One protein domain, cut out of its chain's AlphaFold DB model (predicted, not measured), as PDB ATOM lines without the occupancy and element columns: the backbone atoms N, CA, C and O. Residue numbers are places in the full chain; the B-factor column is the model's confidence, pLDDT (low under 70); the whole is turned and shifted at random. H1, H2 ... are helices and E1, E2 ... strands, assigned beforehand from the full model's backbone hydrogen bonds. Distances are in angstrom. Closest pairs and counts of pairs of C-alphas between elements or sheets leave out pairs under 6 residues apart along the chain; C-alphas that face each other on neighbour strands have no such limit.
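AT A GLANCE: This is residues 353 to 473 of the 928 residues of a protein of Phycisphaerae bacterium (UniProt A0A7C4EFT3). A twisted sheet of four antiparallel strands has helices H2 and H3 over one face, while no named helix lies over its other face. The longest helix, H1, packs on H2 and H3 on their side away from the sheet, so that a bundle of three helices is backed by the sheet. The printed part has 121 residues with three named helices and four named strands, in the order H1 H2 E1 E2 E3 E4 H3 along the chain, and the sheet's order is E2 - E1 - E4 - E3. The class is mixed, helices and strands. The whole is compact, with a radius of gyration of the C-alphas of 15.0 A, yet elongated in outline, spanning 52 by 31 by 25 A.

HOW THE PARTS SIT: In the sheet the inner strands E1, residues 396 to 404, and E4, residues 442 to 450, are antiparallel neighbours at 165 degrees, with N 400 and O 446 within hydrogen-bond range at 2.9 A and N 446 and O 400 at 2.8 A. The edge strand E2, residues 410 to 416, forms a hairpin with E1; N 399 and O 415 are 2.8 A apart, and N 411 and O 403 are 2.7 A apart. The other edge strand, E3, residues 427 to 435, forms a hairpin with E4; N 432 and O 445 are 2.8 A apart, and N 449 and O 428 are 2.9 A apart. H3, residues 455 to 471, is on the sheet over E4 and E3 at a height over the sheet of 8.2 A. On the local plane it stands at 29 degrees to E4, only just along the strands. The closest C-alphas of H3 and E4 are those of Ala 458 and Ala 449, 5.9 A apart. H2, residues 380 to 393, is on the same face, over E2 and E1 at a height of 10.0 A, and runs along the strands at 20 degrees to E2 on the local plane. The closest C-alphas of H2 and E2 are those of Cys 388 and Trp 415, 6.4 A apart. The sheet with H2 and H3 makes two layers, helices on one face of a sheet. H2 and H3 are close but not clearly touching, with the C-alphas of Thr 390 and Phe 465 closest at 7.6 A. H1, residues 353 to 374, is not on the sheet and is apart from its four strands. With residues 366 to 374 alone H1 touches H2, as a helical hairpin at a shallow tilt of 12 degrees, opposite ways; the C-alphas of Phe 374 and Glu 386 are closest at 6.6 A. With residues 363 to 371 alone H1 touches H3, at a shallow tilt of 23 degrees, the same way; the C-alphas of Gln 371 and Leu 468 are closest at 7.2 A. H1, H2 and H3 make an up and down bundle, each helix running against the one before it. In H1, H2 and H3 every O i to N i+4 pair is within hydrogen-bond range.

IN THESE COORDINATES: H1 begins at C-alpha 353, (-54.958, 42.988, 10.619), and is 31.5 A long from first to last C-alpha. H2 measures 20.0 A. E1 is 24.5 A long and starts at C-alpha 396, (-42.382, 22.677, 12.178). E2 is 19.4 A long, E3 25.4 A and E4 25.1 A. H3, 24.5 A long, ends at C-alpha 471, (-52.567, 17.070, -3.311).

THE WHOLE: The two C-alphas farthest apart are those of Asn 353 and Asp 407, at 53.5 A. The printed part has no cut and no long link; E2 to E3, with 10 residues, and E3 to E4, with 6, are short, and the other links are tight. The mean pLDDT of the printed part is 72.6, and 45 residues are under 70, among them residues 353 to 364, 418 to 426, 435 to 442 and 451 to 458.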
ATOM      1  N   ASN A 353     -54.317  43.494  11.836       59.59
ATOM      2  CA  ASN A 353     -54.958  42.988  10.619       59.59
ATOM      3  C   ASN A 353     -53.988  42.939   9.427       59.59
ATOM      4  O   ASN A 353     -54.029  41.995   8.640       59.59
ATOM      5  N   ARG A 354     -53.076  43.914   9.309       64.12
ATOM      6  CA  ARG A 354     -52.005  43.894   8.298       64.12
ATOM      7  C   ARG A 354     -50.996  42.771   8.544       64.12
ATOM      8  O   ARG A 354     -50.547  42.165   7.578       64.12
ATOM      9  N   GLN A 355     -50.653  42.478   9.796       60.06
ATOM     10  CA  GLN A 355     -49.721  41.408  10.154       60.06
ATOM     11  C   GLN A 355     -50.313  40.027   9.838       60.06
ATOM     12  O   GLN A 355     -49.677  39.249   9.135       60.06
ATOM     13  N   LEU A 356     -51.580  39.790  10.196       57.16
ATOM     14  CA  LEU A 356     -52.309  38.569   9.829       57.16
ATOM     15  C   LEU A 356     -52.453  38.401   8.307       57.16
ATOM     16  O   LEU A 356     -52.337  37.294   7.782       57.16
ATOM     17  N   ALA A 357     -52.686  39.494   7.573       58.38
ATOM     18  CA  ALA A 357     -52.739  39.453   6.113       58.38
ATOM     19  C   ALA A 357     -51.374  39.097   5.494       58.38
ATOM     20  O   ALA A 357     -51.321  38.318   4.544       58.38
ATOM     21  N   ARG A 358     -50.271  39.623   6.048       66.50
ATOM     22  CA  ARG A 358     -48.901  39.302   5.611       66.50
ATOM     23  C   ARG A 358     -48.526  37.850   5.899       66.50
ATOM     24  O   ARG A 358     -47.962  37.206   5.024       66.50
ATOM     25  N   GLU A 359     -48.879  37.320   7.068       63.91
ATOM     26  CA  GLU A 359     -48.646  35.909   7.412       63.91
ATOM     27  C   GLU A 359     -49.399  34.964   6.466       63.91
ATOM     28  O   GLU A 359     -48.807  34.030   5.929       63.91
ATOM     29  N   ARG A 360     -50.671  35.255   6.154       63.19
ATOM     30  CA  ARG A 360     -51.455  34.474   5.177       63.19
ATOM     31  C   ARG A 360     -50.865  34.521   3.769       63.19
ATOM     32  O   ARG A 360     -50.859  33.506   3.078       63.19
ATOM     33  N   LEU A 361     -50.368  35.682   3.338       65.25
ATOM     34  CA  LEU A 361     -49.686  35.820   2.048       65.25
ATOM     35  C   LEU A 361     -48.374  35.030   2.018       65.25
ATOM     36  O   LEU A 361     -48.118  34.347   1.033       65.25
ATOM     37  N   ARG A 362     -47.585  35.059   3.102       68.62
ATOM     38  CA  ARG A 362     -46.337  34.292   3.210       68.62
ATOM     39  C   ARG A 362     -46.600  32.787   3.145       68.62
ATOM     40  O   ARG A 362     -45.952  32.104   2.364       68.62
ATOM     41  N   HIS A 363     -47.586  32.279   3.886       69.19
ATOM     42  CA  HIS A 363     -47.960  30.861   3.818       69.19
ATOM     43  C   HIS A 363     -48.484  30.463   2.433       69.19
ATOM     44  O   HIS A 363     -48.160  29.385   1.947       69.19
ATOM     45  N   ARG A 364     -49.233  31.343   1.756       68.12
ATOM     46  CA  ARG A 364     -49.687  31.110   0.378       68.12
ATOM     47  C   ARG A 364     -48.531  31.084  -0.628       68.12
ATOM     48  O   ARG A 364     -48.535  30.249  -1.520       68.12
ATOM     49  N   GLN A 365     -47.530  31.946  -0.472       73.00
ATOM     50  CA  GLN A 365     -46.329  31.923  -1.314       73.00
ATOM     51  C   GLN A 365     -45.489  30.663  -1.081       73.00
ATOM     52  O   GLN A 365     -45.012  30.068  -2.043       73.00
ATOM     53  N   VAL A 366     -45.339  30.228   0.178       71.69
ATOM     54  CA  VAL A 366     -44.686  28.950   0.514       71.69
ATOM     55  C   VAL A 366     -45.447  27.786  -0.123       71.69
ATOM     56  O   VAL A 366     -44.829  26.935  -0.750       71.69
ATOM     57  N   MET A 367     -46.781  27.794  -0.051       72.00
ATOM     58  CA  MET A 367     -47.644  26.804  -0.699       72.00
ATOM     59  C   MET A 367     -47.385  26.710  -2.208       72.00
ATOM     60  O   MET A 367     -47.076  25.639  -2.719       72.00
ATOM     61  N   GLU A 368     -47.466  27.839  -2.914       73.69
ATOM     62  CA  GLU A 368     -47.277  27.906  -4.370       73.69
ATOM     63  C   GLU A 368     -45.857  27.467  -4.780       73.69
ATOM     64  O   GLU A 368     -45.683  26.748  -5.766       73.69
ATOM     65  N   ALA A 369     -44.837  27.839  -3.997       73.81
ATOM     66  CA  ALA A 369     -43.456  27.426  -4.232       73.81
ATOM     67  C   ALA A 369     -43.249  25.917  -4.028       73.81
ATOM     68  O   ALA A 369     -42.578  25.281  -4.846       73.81
ATOM     69  N   MET A 370     -43.834  25.335  -2.978       75.38
ATOM     70  CA  MET A 370     -43.706  23.904  -2.687       75.38
ATOM     71  C   MET A 370     -44.484  23.047  -3.691       75.38
ATOM     72  O   MET A 370     -43.948  22.050  -4.169       75.38
ATOM     73  N   GLN A 371     -45.677  23.469  -4.125       75.44
ATOM     74  CA  GLN A 371     -46.432  22.769  -5.178       75.44
ATOM     75  C   GLN A 371     -45.615  22.604  -6.473       75.44
ATOM     76  O   GLN A 371     -45.652  21.550  -7.110       75.44
ATOM     77  N   LEU A 372     -44.839  23.622  -6.864       75.62
ATOM     78  CA  LEU A 372     -43.967  23.548  -8.043       75.62
ATOM     79  C   LEU A 372     -42.821  22.542  -7.878       75.62
ATOM     80  O   LEU A 372     -42.419  21.926  -8.867       75.62
ATOM     81  N   ARG A 373     -42.296  22.381  -6.657       78.69
ATOM     82  CA  ARG A 373     -41.229  21.419  -6.353       78.69
ATOM     83  C   ARG A 373     -41.760  19.991  -6.300       78.69
ATOM     84  O   ARG A 373     -41.219  19.135  -6.996       78.69
ATOM     85  N   PHE A 374     -42.883  19.760  -5.617       77.06
ATOM     86  CA  PHE A 374     -43.531  18.446  -5.579       77.06
ATOM     87  C   PHE A 374     -43.939  17.935  -6.968       77.06
ATOM     88  O   PHE A 374     -43.855  16.738  -7.228       77.06
ATOM     89  N   ASN A 375     -44.294  18.818  -7.907       72.25
ATOM     90  CA  ASN A 375     -44.589  18.425  -9.293       72.25
ATOM     91  C   ASN A 375     -43.380  17.846 -10.056       72.25
ATOM     92  O   ASN A 375     -43.565  17.254 -11.120       72.25
ATOM     93  N   ARG A 376     -42.150  18.034  -9.561       74.81
ATOM     94  CA  ARG A 376     -40.913  17.526 -10.180       74.81
ATOM     95  C   ARG A 376     -40.408  16.232  -9.546       74.81
ATOM     96  O   ARG A 376     -39.445  15.663 -10.051       74.81
ATOM     97  N   VAL A 377     -41.037  15.780  -8.466       78.88
ATOM     98  CA  VAL A 377     -40.632  14.593  -7.715       78.88
ATOM     99  C   VAL A 377     -40.917  13.327  -8.520       78.88
ATOM    100  O   VAL A 377     -42.043  13.097  -8.964       78.88
ATOM    101  N   GLN A 378     -39.894  12.489  -8.687       74.62
ATOM    102  CA  GLN A 378     -39.979  11.226  -9.429       74.62
ATOM    103  C   GLN A 378     -39.634   9.998  -8.575       74.62
ATOM    104  O   GLN A 378     -39.959   8.880  -8.969       74.62
ATOM    105  N   SER A 379     -39.032  10.185  -7.393       78.06
ATOM    106  CA  SER A 379     -38.687   9.101  -6.465       78.06
ATOM    107  C   SER A 379     -39.222   9.329  -5.048       78.06
ATOM    108  O   SER A 379     -39.604  10.439  -4.676       78.06
ATOM    109  N   PHE A 380     -39.234   8.262  -4.244       78.94
ATOM    110  CA  PHE A 380     -39.609   8.313  -2.830       78.94
ATOM    111  C   PHE A 380     -38.656   9.197  -2.007       78.94
ATOM    112  O   PHE A 380     -39.113  10.001  -1.202       78.94
ATOM    113  N   ASP A 381     -37.348   9.107  -2.255       79.19
ATOM    114  CA  ASP A 381     -36.352   9.898  -1.520       79.19
ATOM    115  C   ASP A 381     -36.474  11.395  -1.831       79.19
ATOM    116  O   ASP A 381     -36.386  12.234  -0.936       79.19
ATOM    117  N   GLN A 382     -36.762  11.738  -3.093       81.44
ATOM    118  CA  GLN A 382     -37.069  13.115  -3.491       81.44
ATOM    119  C   GLN A 382     -38.367  13.607  -2.849       81.44
ATOM    120  O   GLN A 382     -38.443  14.749  -2.407       81.44
ATOM    121  N   TRP A 383     -39.380  12.739  -2.782       84.25
ATOM    122  CA  TRP A 383     -40.646  13.061  -2.139       84.25
ATOM    123  C   TRP A 383     -40.444  13.373  -0.656       84.25
ATOM    124  O   TRP A 383     -40.864  14.431  -0.196       84.25
ATOM    125  N   TRP A 384     -39.736  12.505   0.071       85.88
ATOM    126  CA  TRP A 384     -39.428  12.719   1.484       85.88
ATOM    127  C   TRP A 384     -38.583  13.982   1.702       85.88
ATOM    128  O   TRP A 384     -38.858  14.756   2.617       85.88
ATOM    129  N   GLY A 385     -37.618  14.257   0.817       84.06
ATOM    130  CA  GLY A 385     -36.838  15.497   0.843       84.06
ATOM    131  C   GLY A 385     -37.698  16.766   0.762       84.06
ATOM    132  O   GLY A 385     -37.490  17.702   1.534       84.06
ATOM    133  N   GLU A 386     -38.708  16.792  -0.111       85.56
ATOM    134  CA  GLU A 386     -39.624  17.938  -0.234       85.56
ATOM    135  C   GLU A 386     -40.614  18.043   0.941       85.56
ATOM    136  O   GLU A 386     -40.983  19.151   1.342       85.56
ATOM    137  N   VAL A 387     -41.006  16.917   1.552       85.19
ATOM    138  CA  VAL A 387     -41.790  16.906   2.804       85.19
ATOM    139  C   VAL A 387     -41.011  17.596   3.924       85.19
ATOM    140  O   VAL A 387     -41.545  18.498   4.575       85.19
ATOM    141  N   CYS A 388     -39.736  17.243   4.094       87.38
ATOM    142  CA  CYS A 388     -38.836  17.865   5.064       87.38
ATOM    143  C   CYS A 388     -38.638  19.365   4.788       87.38
ATOM    144  O   CYS A 388     -38.786  20.187   5.692       87.38
ATOM    145  N   ALA A 389     -38.392  19.749   3.531       84.31
ATOM    146  CA  ALA A 389     -38.231  21.156   3.143       84.31
ATOM    147  C   ALA A 389     -39.508  21.987   3.382       84.31
ATOM    148  O   ALA A 389     -39.449  23.158   3.767       84.31
ATOM    149  N   THR A 390     -40.679  21.381   3.183       85.44
ATOM    150  CA  THR A 390     -41.976  22.009   3.468       85.44
ATOM    151  C   THR A 390     -42.186  22.191   4.966       85.44
ATOM    152  O   THR A 390     -42.615  23.264   5.395       85.44
ATOM    153  N   ALA A 391     -41.857  21.176   5.764       84.69
ATOM    154  CA  ALA A 391     -41.923  21.247   7.218       84.69
ATOM    155  C   ALA A 391     -40.998  22.344   7.773       84.69
ATOM    156  O   ALA A 391     -41.403  23.120   8.641       84.69
ATOM    157  N   GLU A 392     -39.801  22.495   7.205       84.75
ATOM    158  CA  GLU A 392     -38.874  23.573   7.547       84.75
ATOM    159  C   GLU A 392     -39.446  24.960   7.216       84.75
ATOM    160  O   GLU A 392     -39.465  25.851   8.072       84.75
ATOM    161  N   ALA A 393     -39.984  25.134   6.004       81.12
ATOM    162  CA  ALA A 393     -40.572  26.394   5.547       81.12
ATOM    163  C   ALA A 393     -41.846  26.788   6.318       81.12
ATOM    164  O   ALA A 393     -42.150  27.978   6.453       81.12
ATOM    165  N   LEU A 394     -42.585  25.799   6.828       82.31
ATOM    166  CA  LEU A 394     -43.762  25.974   7.682       82.31
ATOM    167  C   LEU A 394     -43.427  25.998   9.177       82.31
ATOM    168  O   LEU A 394     -44.336  26.042  10.005       82.31
ATOM    169  N   ASP A 395     -42.145  26.058   9.533       79.12
ATOM    170  CA  ASP A 395     -41.688  26.250  10.906       79.12
ATOM    171  C   ASP A 395     -42.130  25.121  11.861       79.12
ATOM    172  O   ASP A 395     -42.501  25.373  13.009       79.12
ATOM    173  N   PHE A 396     -42.111  23.874  11.376       83.88
ATOM    174  CA  PHE A 396     -42.382  22.677  12.178       83.88
ATOM    175  C   PHE A 396     -41.174  22.285  13.040       83.88
ATOM    176  O   PHE A 396     -40.032  22.658  12.763       83.88
ATOM    177  N   VAL A 397     -41.463  21.568  14.125       81.88
ATOM    178  CA  VAL A 397     -40.491  21.056  15.098       81.88
ATOM    179  C   VAL A 397     -39.925  19.726  14.615       81.88
ATOM    180  O   VAL A 397     -38.710  19.592  14.478       81.88
ATOM    181  N   ASP A 398     -40.809  18.780  14.311       83.19
ATOM    182  CA  ASP A 398     -40.464  17.455  13.808       83.19
ATOM    183  C   ASP A 398     -41.581  16.878  12.929       83.19
ATOM    184  O   ASP A 398     -42.731  17.345  12.925       83.19
ATOM    185  N   VAL A 399     -41.188  15.889  12.132       85.19
ATOM    186  CA  VAL A 399     -42.022  15.105  11.229       85.19
ATOM    187  C   VAL A 399     -41.585  13.643  11.319       85.19
ATOM    188  O   VAL A 399     -40.428  13.313  11.056       85.19
ATOM    189  N   HIS A 400     -42.521  12.754  11.640       85.00
ATOM    190  CA  HIS A 400     -42.298  11.310  11.711       85.00
ATOM    191  C   HIS A 400     -43.234  10.573  10.756       85.00
ATOM    192  O   HIS A 400     -44.432  10.850  10.721       85.00
ATOM    193  N   ALA A 401     -42.717   9.590  10.024       83.81
ATOM    194  CA  ALA A 401     -43.510   8.705   9.177       83.81
ATOM    195  C   ALA A 401     -42.982   7.266   9.260       83.81
ATOM    196  O   ALA A 401     -41.779   7.054   9.351       83.81
ATOM    197  N   SER A 402     -43.864   6.270   9.192       76.81
ATOM    198  CA  SER A 402     -43.481   4.850   9.187       76.81
ATOM    199  C   SER A 402     -44.022   4.179   7.930       76.81
ATOM    200  O   SER A 402     -45.225   4.215   7.683       76.81
ATOM    201  N   VAL A 403     -43.135   3.593   7.124       74.56
ATOM    202  CA  VAL A 403     -43.452   2.974   5.830       74.56
ATOM    203  C   VAL A 403     -43.041   1.508   5.853       74.56
ATOM    204  O   VAL A 403     -41.886   1.197   6.104       74.56
ATOM    205  N   GLU A 404     -43.956   0.600   5.547       69.12
ATOM    206  CA  GLU A 404     -43.668  -0.834   5.466       69.12
ATOM    207  C   GLU A 404     -43.017  -1.197   4.117       69.12
ATOM    208  O   GLU A 404     -43.456  -0.751   3.050       69.12
ATOM    209  N   ARG A 405     -41.926  -1.969   4.147       64.81
ATOM    210  CA  ARG A 405     -41.186  -2.453   2.974       64.81
ATOM    211  C   ARG A 405     -41.755  -3.787   2.478       64.81
ATOM    212  O   ARG A 405     -42.512  -4.465   3.159       64.81
ATOM    213  N   ARG A 406     -41.367  -4.183   1.258       56.50
ATOM    214  CA  ARG A 406     -41.844  -5.411   0.581       56.50
ATOM    215  C   ARG A 406     -41.510  -6.720   1.310       56.50
ATOM    216  O   ARG A 406     -42.111  -7.735   0.992       56.50
ATOM    217  N   ASP A 407     -40.542  -6.695   2.213       65.88
ATOM    218  CA  ASP A 407     -40.099  -7.820   3.040       65.88
ATOM    219  C   ASP A 407     -40.803  -7.865   4.413       65.88
ATOM    220  O   ASP A 407     -40.449  -8.691   5.248       65.88
ATOM    221  N   GLY A 408     -41.778  -6.979   4.661       60.38
ATOM    222  CA  GLY A 408     -42.472  -6.845   5.948       60.38
ATOM    223  C   GLY A 408     -41.719  -6.005   6.986       60.38
ATOM    224  O   GLY A 408     -42.205  -5.826   8.101       60.38
ATOM    225  N   SER A 409     -40.542  -5.455   6.657       69.19
ATOM    226  CA  SER A 409     -39.801  -4.579   7.572       69.19
ATOM    227  C   SER A 409     -40.355  -3.146   7.570       69.19
ATOM    228  O   SER A 409     -40.665  -2.579   6.524       69.19
ATOM    229  N   VAL A 410     -40.472  -2.512   8.742       72.88
ATOM    230  CA  VAL A 410     -40.959  -1.126   8.863       72.88
ATOM    231  C   VAL A 410     -39.787  -0.145   8.792       72.88
ATOM    232  O   VAL A 410     -38.913  -0.127   9.654       72.88
ATOM    233  N   LEU A 411     -39.785   0.718   7.777       78.00
ATOM    234  CA  LEU A 411     -38.879   1.854   7.646       78.00
ATOM    235  C   LEU A 411     -39.459   3.075   8.368       78.00
ATOM    236  O   LEU A 411     -40.431   3.674   7.910       78.00
ATOM    237  N   THR A 412     -38.829   3.483   9.467       80.25
ATOM    238  CA  THR A 412     -39.179   4.726  10.168       80.25
ATOM    239  C   THR A 412     -38.350   5.884   9.628       80.25
ATOM    240  O   THR A 412     -37.121   5.844   9.628       80.25
ATOM    241  N   LEU A 413     -39.035   6.926   9.176       83.75
ATOM    242  CA  LEU A 413     -38.470   8.174   8.697       83.75
ATOM    243  C   LEU A 413     -38.716   9.260   9.735       83.75
ATOM    244  O   LEU A 413     -39.838   9.445  10.213       83.75
ATOM    245  N   HIS A 414     -37.661   9.988  10.070       86.88
ATOM    246  CA  HIS A 414     -37.717  11.077  11.026       86.88
ATOM    247  C   HIS A 414     -36.960  12.275  10.472       86.88
ATOM    248  O   HIS A 414     -35.820  12.152  10.021       86.88
ATOM    249  N   TRP A 415     -37.608  13.429  10.518       88.44
ATOM    250  CA  TRP A 415     -36.985  14.718  10.307       88.44
ATOM    251  C   TRP A 415     -37.283  15.591  11.515       88.44
ATOM    252  O   TRP A 415     -38.434  15.749  11.904       88.44
ATOM    253  N   SER A 416     -36.245  16.184  12.083       84.31
ATOM    254  CA  SER A 416     -36.366  17.206  13.113       84.31
ATOM    255  C   SER A 416     -35.658  18.456  12.638       84.31
ATOM    256  O   SER A 416     -34.618  18.380  11.977       84.31
ATOM    257  N   ARG A 417     -36.182  19.614  13.024       79.44
ATOM    258  CA  ARG A 417     -35.504  20.880  12.783       79.44
ATOM    259  C   ARG A 417     -34.077  20.836  13.358       79.44
ATOM    260  O   ARG A 417     -33.923  20.529  14.541       79.44
ATOM    261  N   PRO A 418     -33.047  21.229  12.589       66.38
ATOM    262  CA  PRO A 418     -31.715  21.450  13.134       66.38
ATOM    263  C   PRO A 418     -31.749  22.702  14.021       66.38
ATOM    264  O   PRO A 418     -31.722  23.832  13.538       66.38
ATOM    265  N   SER A 419     -31.895  22.506  15.329       58.84
ATOM    266  CA  SER A 419     -31.856  23.560  16.345       58.84
ATOM    267  C   SER A 419     -30.836  23.168  17.416       58.84
ATOM    268  O   SER A 419     -30.901  22.038  17.898       58.84
ATOM    269  N   PRO A 420     -29.925  24.069  17.831       49.44
ATOM    270  CA  PRO A 420     -28.968  23.785  18.901       49.44
ATOM    271  C   PRO A 420     -29.618  23.616  20.288       49.44
ATOM    272  O   PRO A 420     -28.958  23.160  21.218       49.44
ATOM    273  N   HIS A 421     -30.905  23.959  20.438       48.97
ATOM    274  CA  HIS A 421     -31.655  23.840  21.690       48.97
ATOM    275  C   HIS A 421     -33.014  23.149  21.478       48.97
ATOM    276  O   HIS A 421     -33.686  23.450  20.479       48.97
ATOM    277  N   PRO A 422     -33.442  22.257  22.398       54.91
ATOM    278  CA  PRO A 422     -34.765  21.644  22.348       54.91
ATOM    279  C   PRO A 422     -35.851  22.723  22.517       54.91
ATOM    280  O   PRO A 422     -35.694  23.624  23.344       54.91
ATOM    281  N   PRO A 423     -36.943  22.681  21.733       57.41
ATOM    282  CA  PRO A 423     -37.998  23.682  21.820       57.41
ATOM    283  C   PRO A 423     -38.735  23.569  23.159       57.41
ATOM    284  O   PRO A 423     -39.347  22.548  23.454       57.41
ATOM    285  N   THR A 424     -38.695  24.638  23.951       56.25
ATOM    286  CA  THR A 424     -39.454  24.801  25.204       56.25
ATOM    287  C   THR A 424     -40.874  25.343  24.983       56.25
ATOM    288  O   THR A 424     -41.656  25.421  25.929       56.25
ATOM    289  N   ASP A 425     -41.228  25.704  23.744       64.19
ATOM    290  CA  ASP A 425     -42.548  26.231  23.387       64.19
ATOM    291  C   ASP A 425     -43.629  25.127  23.389       64.19
ATOM    292  O   ASP A 425     -43.378  24.022  22.892       64.19
ATOM    293  N   PRO A 426     -44.870  25.417  23.840       66.19
ATOM    294  CA  PRO A 426     -45.987  24.486  23.700       66.19
ATOM    295  C   PRO A 426     -46.176  24.128  22.224       66.19
ATOM    296  O   PRO A 426     -46.159  24.999  21.351       66.19
ATOM    297  N   SER A 427     -46.348  22.845  21.922       72.75
ATOM    298  CA  SER A 427     -46.456  22.352  20.550       72.75
ATOM    299  C   SER A 427     -47.780  21.635  20.319       72.75
ATOM    300  O   SER A 427     -48.378  21.077  21.235       72.75
ATOM    301  N   MET A 428     -48.266  21.703  19.083       71.94
ATOM    302  CA  MET A 428     -49.456  20.986  18.642       71.94
ATOM    303  C   MET A 428     -49.014  19.836  17.745       71.94
ATOM    304  O   MET A 428     -48.346  20.070  16.735       71.94
ATOM    305  N   GLU A 429     -49.380  18.615  18.123       78.38
ATOM    306  CA  GLU A 429     -49.105  17.402  17.354       78.38
ATOM    307  C   GLU A 429     -50.369  16.954  16.619       78.38
ATOM    308  O   GLU A 429     -51.452  16.886  17.202       78.38
ATOM    309  N   VAL A 430     -50.240  16.683  15.320       80.50
ATOM    310  CA  VAL A 430     -51.340  16.203  14.479       80.50
ATOM    311  C   VAL A 430     -50.840  15.079  13.580       80.50
ATOM    312  O   VAL A 430     -49.741  15.140  13.031       80.50
ATOM    313  N   VAL A 431     -51.670  14.049  13.413       80.69
ATOM    314  CA  VAL A 431     -51.439  12.966  12.454       80.69
ATOM    315  C   VAL A 431     -52.084  13.347  11.124       80.69
ATOM    316  O   VAL A 431     -53.301  13.490  11.039       80.69
ATOM    317  N   VAL A 432     -51.271  13.488  10.084       79.62
ATOM    318  CA  VAL A 432     -51.704  13.775   8.717       79.62
ATOM    319  C   VAL A 432     -51.708  12.471   7.911       79.62
ATOM    320  O   VAL A 432     -50.649  11.860   7.738       79.62
ATOM    321  N   PRO A 433     -52.875  12.011   7.432       73.75
ATOM    322  CA  PRO A 433     -52.962  10.857   6.546       73.75
ATOM    323  C   PRO A 433     -52.449  11.196   5.139       73.75
ATOM    324  O   PRO A 433     -52.788  12.244   4.596       73.75
ATOM    325  N   VAL A 434     -51.653  10.307   4.541       74.38
ATOM    326  CA  VAL A 434     -51.132  10.424   3.172       74.38
ATOM    327  C   VAL A 434     -51.319   9.108   2.423       74.38
ATOM    328  O   VAL A 434     -50.852   8.058   2.861       74.38
ATOM    329  N   ASP A 435     -51.970   9.152   1.266       64.75
ATOM    330  CA  ASP A 435     -52.287   7.941   0.506       64.75
ATOM    331  C   ASP A 435     -51.063   7.306  -0.172       64.75
ATOM    332  O   ASP A 435     -50.241   7.982  -0.804       64.75
ATOM    333  N   GLN A 436     -50.980   5.971  -0.102       64.00
ATOM    334  CA  GLN A 436     -49.983   5.166  -0.809       64.00
ATOM    335  C   GLN A 436     -50.630   4.255  -1.860       64.00
ATOM    336  O   GLN A 436     -51.659   3.627  -1.632       64.00
ATOM    337  N   ARG A 437     -49.988   4.119  -3.029       53.97
ATOM    338  CA  ARG A 437     -50.538   3.365  -4.174       53.97
ATOM    339  C   ARG A 437     -50.534   1.839  -4.021       53.97
ATOM    340  O   ARG A 437     -51.161   1.172  -4.835       53.97
ATOM    341  N   ARG A 438     -49.739   1.280  -3.098       55.41
ATOM    342  CA  ARG A 438     -49.298  -0.129  -3.164       55.41
ATOM    343  C   ARG A 438     -49.903  -1.096  -2.143       55.41
ATOM    344  O   ARG A 438     -49.711  -2.288  -2.339       55.41
ATOM    345  N   SER A 439     -50.649  -0.641  -1.135       46.94
ATOM    346  CA  SER A 439     -51.260  -1.549  -0.140       46.94
ATOM    347  C   SER A 439     -52.678  -1.184   0.317       46.94
ATOM    348  O   SER A 439     -53.226  -1.868   1.169       46.94
ATOM    349  N   GLY A 440     -53.288  -0.103  -0.186       48.78
ATOM    350  CA  GLY A 440     -54.541   0.414   0.388       48.78
ATOM    351  C   GLY A 440     -54.387   1.001   1.803       48.78
ATOM    352  O   GLY A 440     -55.368   1.461   2.378       48.78
ATOM    353  N   GLY A 441     -53.167   1.023   2.360       57.03
ATOM    354  CA  GLY A 441     -52.855   1.635   3.647       57.03
ATOM    355  C   GLY A 441     -52.549   3.131   3.535       57.03
ATOM    356  O   GLY A 441     -51.849   3.583   2.626       57.03
ATOM    357  N   THR A 442     -53.054   3.905   4.494       62.53
ATOM    358  CA  THR A 442     -52.758   5.333   4.650       62.53
ATOM    359  C   THR A 442     -51.471   5.518   5.457       62.53
ATOM    360  O   THR A 442     -51.395   5.102   6.615       62.53
ATOM    361  N   LEU A 443     -50.463   6.183   4.884       74.88
ATOM    362  CA  LEU A 443     -49.274   6.607   5.621       74.88
ATOM    363  C   LEU A 443     -49.672   7.665   6.645       74.88
ATOM    364  O   LEU A 443     -50.219   8.704   6.290       74.88
ATOM    365  N   ARG A 444     -49.380   7.426   7.919       78.75
ATOM    366  CA  ARG A 444     -49.623   8.404   8.982       78.75
ATOM    367  C   ARG A 444     -48.354   9.204   9.224       78.75
ATOM    368  O   ARG A 444     -47.404   8.683   9.803       78.75
ATOM    369  N   ILE A 445     -48.348  10.460   8.787       81.50
ATOM    370  CA  ILE A 445     -47.266  11.400   9.075       81.50
ATOM    371  C   ILE A 445     -47.631  12.169  10.341       81.50
ATOM    372  O   ILE A 445     -48.584  12.944  10.342       81.50
ATOM    373  N   ARG A 446     -46.895  11.974  11.432       83.50
ATOM    374  CA  ARG A 446     -47.018  12.825  12.622       83.50
ATOM    375  C   ARG A 446     -46.219  14.092  12.391       83.50
ATOM    376  O   ARG A 446     -45.048  14.012  12.033       83.50
ATOM    377  N   VAL A 447     -46.852  15.241  12.587       85.31
ATOM    378  CA  VAL A 447     -46.195  16.547  12.514       85.31
ATOM    379  C   VAL A 447     -46.401  17.306  13.809       85.31
ATOM    380  O   VAL A 447     -47.519  17.375  14.328       85.31
ATOM    381  N   ARG A 448     -45.328  17.917  14.307       82.06
ATOM    382  CA  ARG A 448     -45.360  18.766  15.496       82.06
ATOM    383  C   ARG A 448     -45.047  20.206  15.115       82.06
ATOM    384  O   ARG A 448     -43.993  20.494  14.555       82.06
ATOM    385  N   ALA A 449     -45.951  21.133  15.421       81.06
ATOM    386  CA  ALA A 449     -45.778  22.558  15.131       81.06
ATOM    387  C   ALA A 449     -45.695  23.385  16.424       81.06
ATOM    388  O   ALA A 449     -46.556  23.269  17.295       81.06
ATOM    389  N   ALA A 450     -44.692  24.262  16.536       75.12
ATOM    390  CA  ALA A 450     -44.500  25.112  17.716       75.12
ATOM    391  C   ALA A 450     -45.547  26.238  17.795       75.12
ATOM    392  O   ALA A 450     -45.741  26.992  16.834       75.12
ATOM    393  N   VAL A 451     -46.191  26.417  18.949       69.94
ATOM    394  CA  VAL A 451     -47.167  27.482  19.219       69.94
ATOM    395  C   VAL A 451     -46.433  28.718  19.751       69.94
ATOM    396  O   VAL A 451     -46.569  29.108  20.901       69.94
ATOM    397  N   ARG A 452     -45.651  29.373  18.887       58.91
ATOM    398  CA  ARG A 452     -44.818  30.535  19.265       58.91
ATOM    399  C   ARG A 452     -45.597  31.779  19.725       58.91
ATOM    400  O   ARG A 452     -45.017  32.673  20.325       58.91
ATOM    401  N   SER A 453     -46.887  31.903  19.390       51.66
ATOM    402  CA  SER A 453     -47.684  33.090  19.759       51.66
ATOM    403  C   SER A 453     -49.194  32.860  19.887       51.66
ATOM    404  O   SER A 453     -49.817  33.484  20.744       51.66
ATOM    405  N   ARG A 454     -49.807  31.996  19.053       57.38
ATOM    406  CA  ARG A 454     -51.229  31.587  19.134       57.38
ATOM    407  C   ARG A 454     -51.489  30.219  18.501       57.38
ATOM    408  O   ARG A 454     -50.927  29.910  17.450       57.38
ATOM    409  N   LEU A 455     -52.447  29.479  19.068       58.41
ATOM    410  CA  LEU A 455     -52.965  28.201  18.550       58.41
ATOM    411  C   LEU A 455     -53.452  28.288  17.091       58.41
ATOM    412  O   LEU A 455     -53.149  27.411  16.286       58.41
ATOM    413  N   GLU A 456     -54.132  29.378  16.715       58.81
ATOM    414  CA  GLU A 456     -54.673  29.575  15.356       58.81
ATOM    415  C   GLU A 456     -53.593  29.581  14.259       58.81
ATOM    416  O   GLU A 456     -53.843  29.143  13.137       58.81
ATOM    417  N   SER A 457     -52.383  30.061  14.571       68.31
ATOM    418  CA  SER A 457     -51.271  30.099  13.611       68.31
ATOM    419  C   SER A 457     -50.699  28.699  13.369       68.31
ATOM    420  O   SER A 457     -50.483  28.306  12.222       68.31
ATOM    421  N   ALA A 458     -50.538  27.903  14.434       66.88
ATOM    422  CA  ALA A 458     -50.115  26.509  14.330       66.88
ATOM    423  C   ALA A 458     -51.143  25.665  13.559       66.88
ATOM    424  O   ALA A 458     -50.771  24.996  12.595       66.88
ATOM    425  N   GLY A 459     -52.435  25.795  13.888       71.88
ATOM    426  CA  GLY A 459     -53.514  25.101  13.180       71.88
ATOM    427  C   GLY A 459     -53.584  25.455  11.691       71.88
ATOM    428  O   GLY A 459     -53.768  24.577  10.850       71.88
ATOM    429  N   HIS A 460     -53.359  26.722  11.327       74.44
ATOM    430  CA  HIS A 460     -53.335  27.122   9.921       74.44
ATOM    431  C   HIS A 460     -52.145  26.524   9.150       74.44
ATOM    432  O   HIS A 460     -52.330  26.078   8.021       74.44
ATOM    433  N   ARG A 461     -50.944  26.463   9.744       78.50
ATOM    434  CA  ARG A 461     -49.768  25.836   9.105       78.50
ATOM    435  C   ARG A 461     -49.961  24.328   8.919       78.50
ATOM    436  O   ARG A 461     -49.641  23.813   7.852       78.50
ATOM    437  N   ILE A 462     -50.570  23.652   9.895       79.94
ATOM    438  CA  ILE A 462     -50.944  22.233   9.791       79.94
ATOM    439  C   ILE A 462     -51.987  22.020   8.687       79.94
ATOM    440  O   ILE A 462     -51.837  21.107   7.883       79.94
ATOM    441  N   ALA A 463     -52.998  22.890   8.576       76.44
ATOM    442  CA  ALA A 463     -54.000  22.801   7.510       76.44
ATOM    443  C   ALA A 463     -53.393  22.999   6.107       76.44
ATOM    444  O   ALA A 463     -53.783  22.321   5.157       76.44
ATOM    445  N   VAL A 464     -52.422  23.910   5.970       78.81
ATOM    446  CA  VAL A 464     -51.672  24.122   4.722       78.81
ATOM    447  C   VAL A 464     -50.826  22.889   4.380       78.81
ATOM    448  O   VAL A 464     -50.904  22.404   3.255       78.81
ATOM    449  N   PHE A 465     -50.081  22.346   5.346       82.94
ATOM    450  CA  PHE A 465     -49.283  21.130   5.162       82.94
ATOM    451  C   PHE A 465     -50.152  19.917   4.802       82.94
ATOM    452  O   PHE A 465     -49.856  19.207   3.846       82.94
ATOM    453  N   SER A 466     -51.264  19.716   5.511       78.56
ATOM    454  CA  SER A 466     -52.209  18.630   5.243       78.56
ATOM    455  C   SER A 466     -52.775  18.707   3.827       78.56
ATOM    456  O   SER A 466     -52.814  17.690   3.140       78.56
ATOM    457  N   ARG A 467     -53.118  19.908   3.342       78.31
ATOM    458  CA  ARG A 467     -53.560  20.097   1.954       78.31
ATOM    459  C   ARG A 467     -52.455  19.786   0.933       78.31
ATOM    460  O   ARG A 467     -52.770  19.218  -0.105       78.31
ATOM    461  N   LEU A 468     -51.188  20.127   1.199       79.88
ATOM    462  CA  LEU A 468     -50.073  19.746   0.309       79.88
ATOM    463  C   LEU A 468     -49.909  18.234   0.224       79.88
ATOM    464  O   LEU A 468     -49.738  17.697  -0.863       79.88
ATOM    465  N   MET A 469     -49.959  17.552   1.366       80.88
ATOM    466  CA  MET A 469     -49.775  16.104   1.418       80.88
ATOM    467  C   MET A 469     -50.925  15.340   0.753       80.88
ATOM    468  O   MET A 469     -50.690  14.300   0.142       80.88
ATOM    469  N   ASP A 470     -52.139  15.891   0.815       71.75
ATOM    470  CA  ASP A 470     -53.309  15.388   0.093       71.75
ATOM    471  C   ASP A 470     -53.167  15.581  -1.434       71.75
ATOM    472  O   ASP A 470     -53.373  14.659  -2.225       71.75
ATOM    473  N   GLU A 471     -52.725  16.763  -1.881       69.25
ATOM    474  CA  GLU A 471     -52.567  17.070  -3.311       69.25
ATOM    475  C   GLU A 471     -51.369  16.349  -3.969       69.25
ATOM    476  O   GLU A 471     -51.449  15.973  -5.150       69.25
ATOM    477  N   HIS A 472     -50.287  16.120  -3.218       72.75
ATOM    478  CA  HIS A 472     -49.006  15.566  -3.683       72.75
ATOM    479  C   HIS A 472     -48.622  14.268  -2.956       72.75
ATOM    480  O   HIS A 472     -47.464  14.058  -2.587       72.75
ATOM    481  N   SER A 473     -49.595  13.376  -2.769       68.19
ATOM    482  CA  SER A 473     -49.385  12.078  -2.123       68.19
ATOM    483  C   SER A 473     -48.485  11.132  -2.934       68.19
ATOM    484  O   SER A 473     -48.350  11.227  -4.162       68.19
TER     485      SER A 473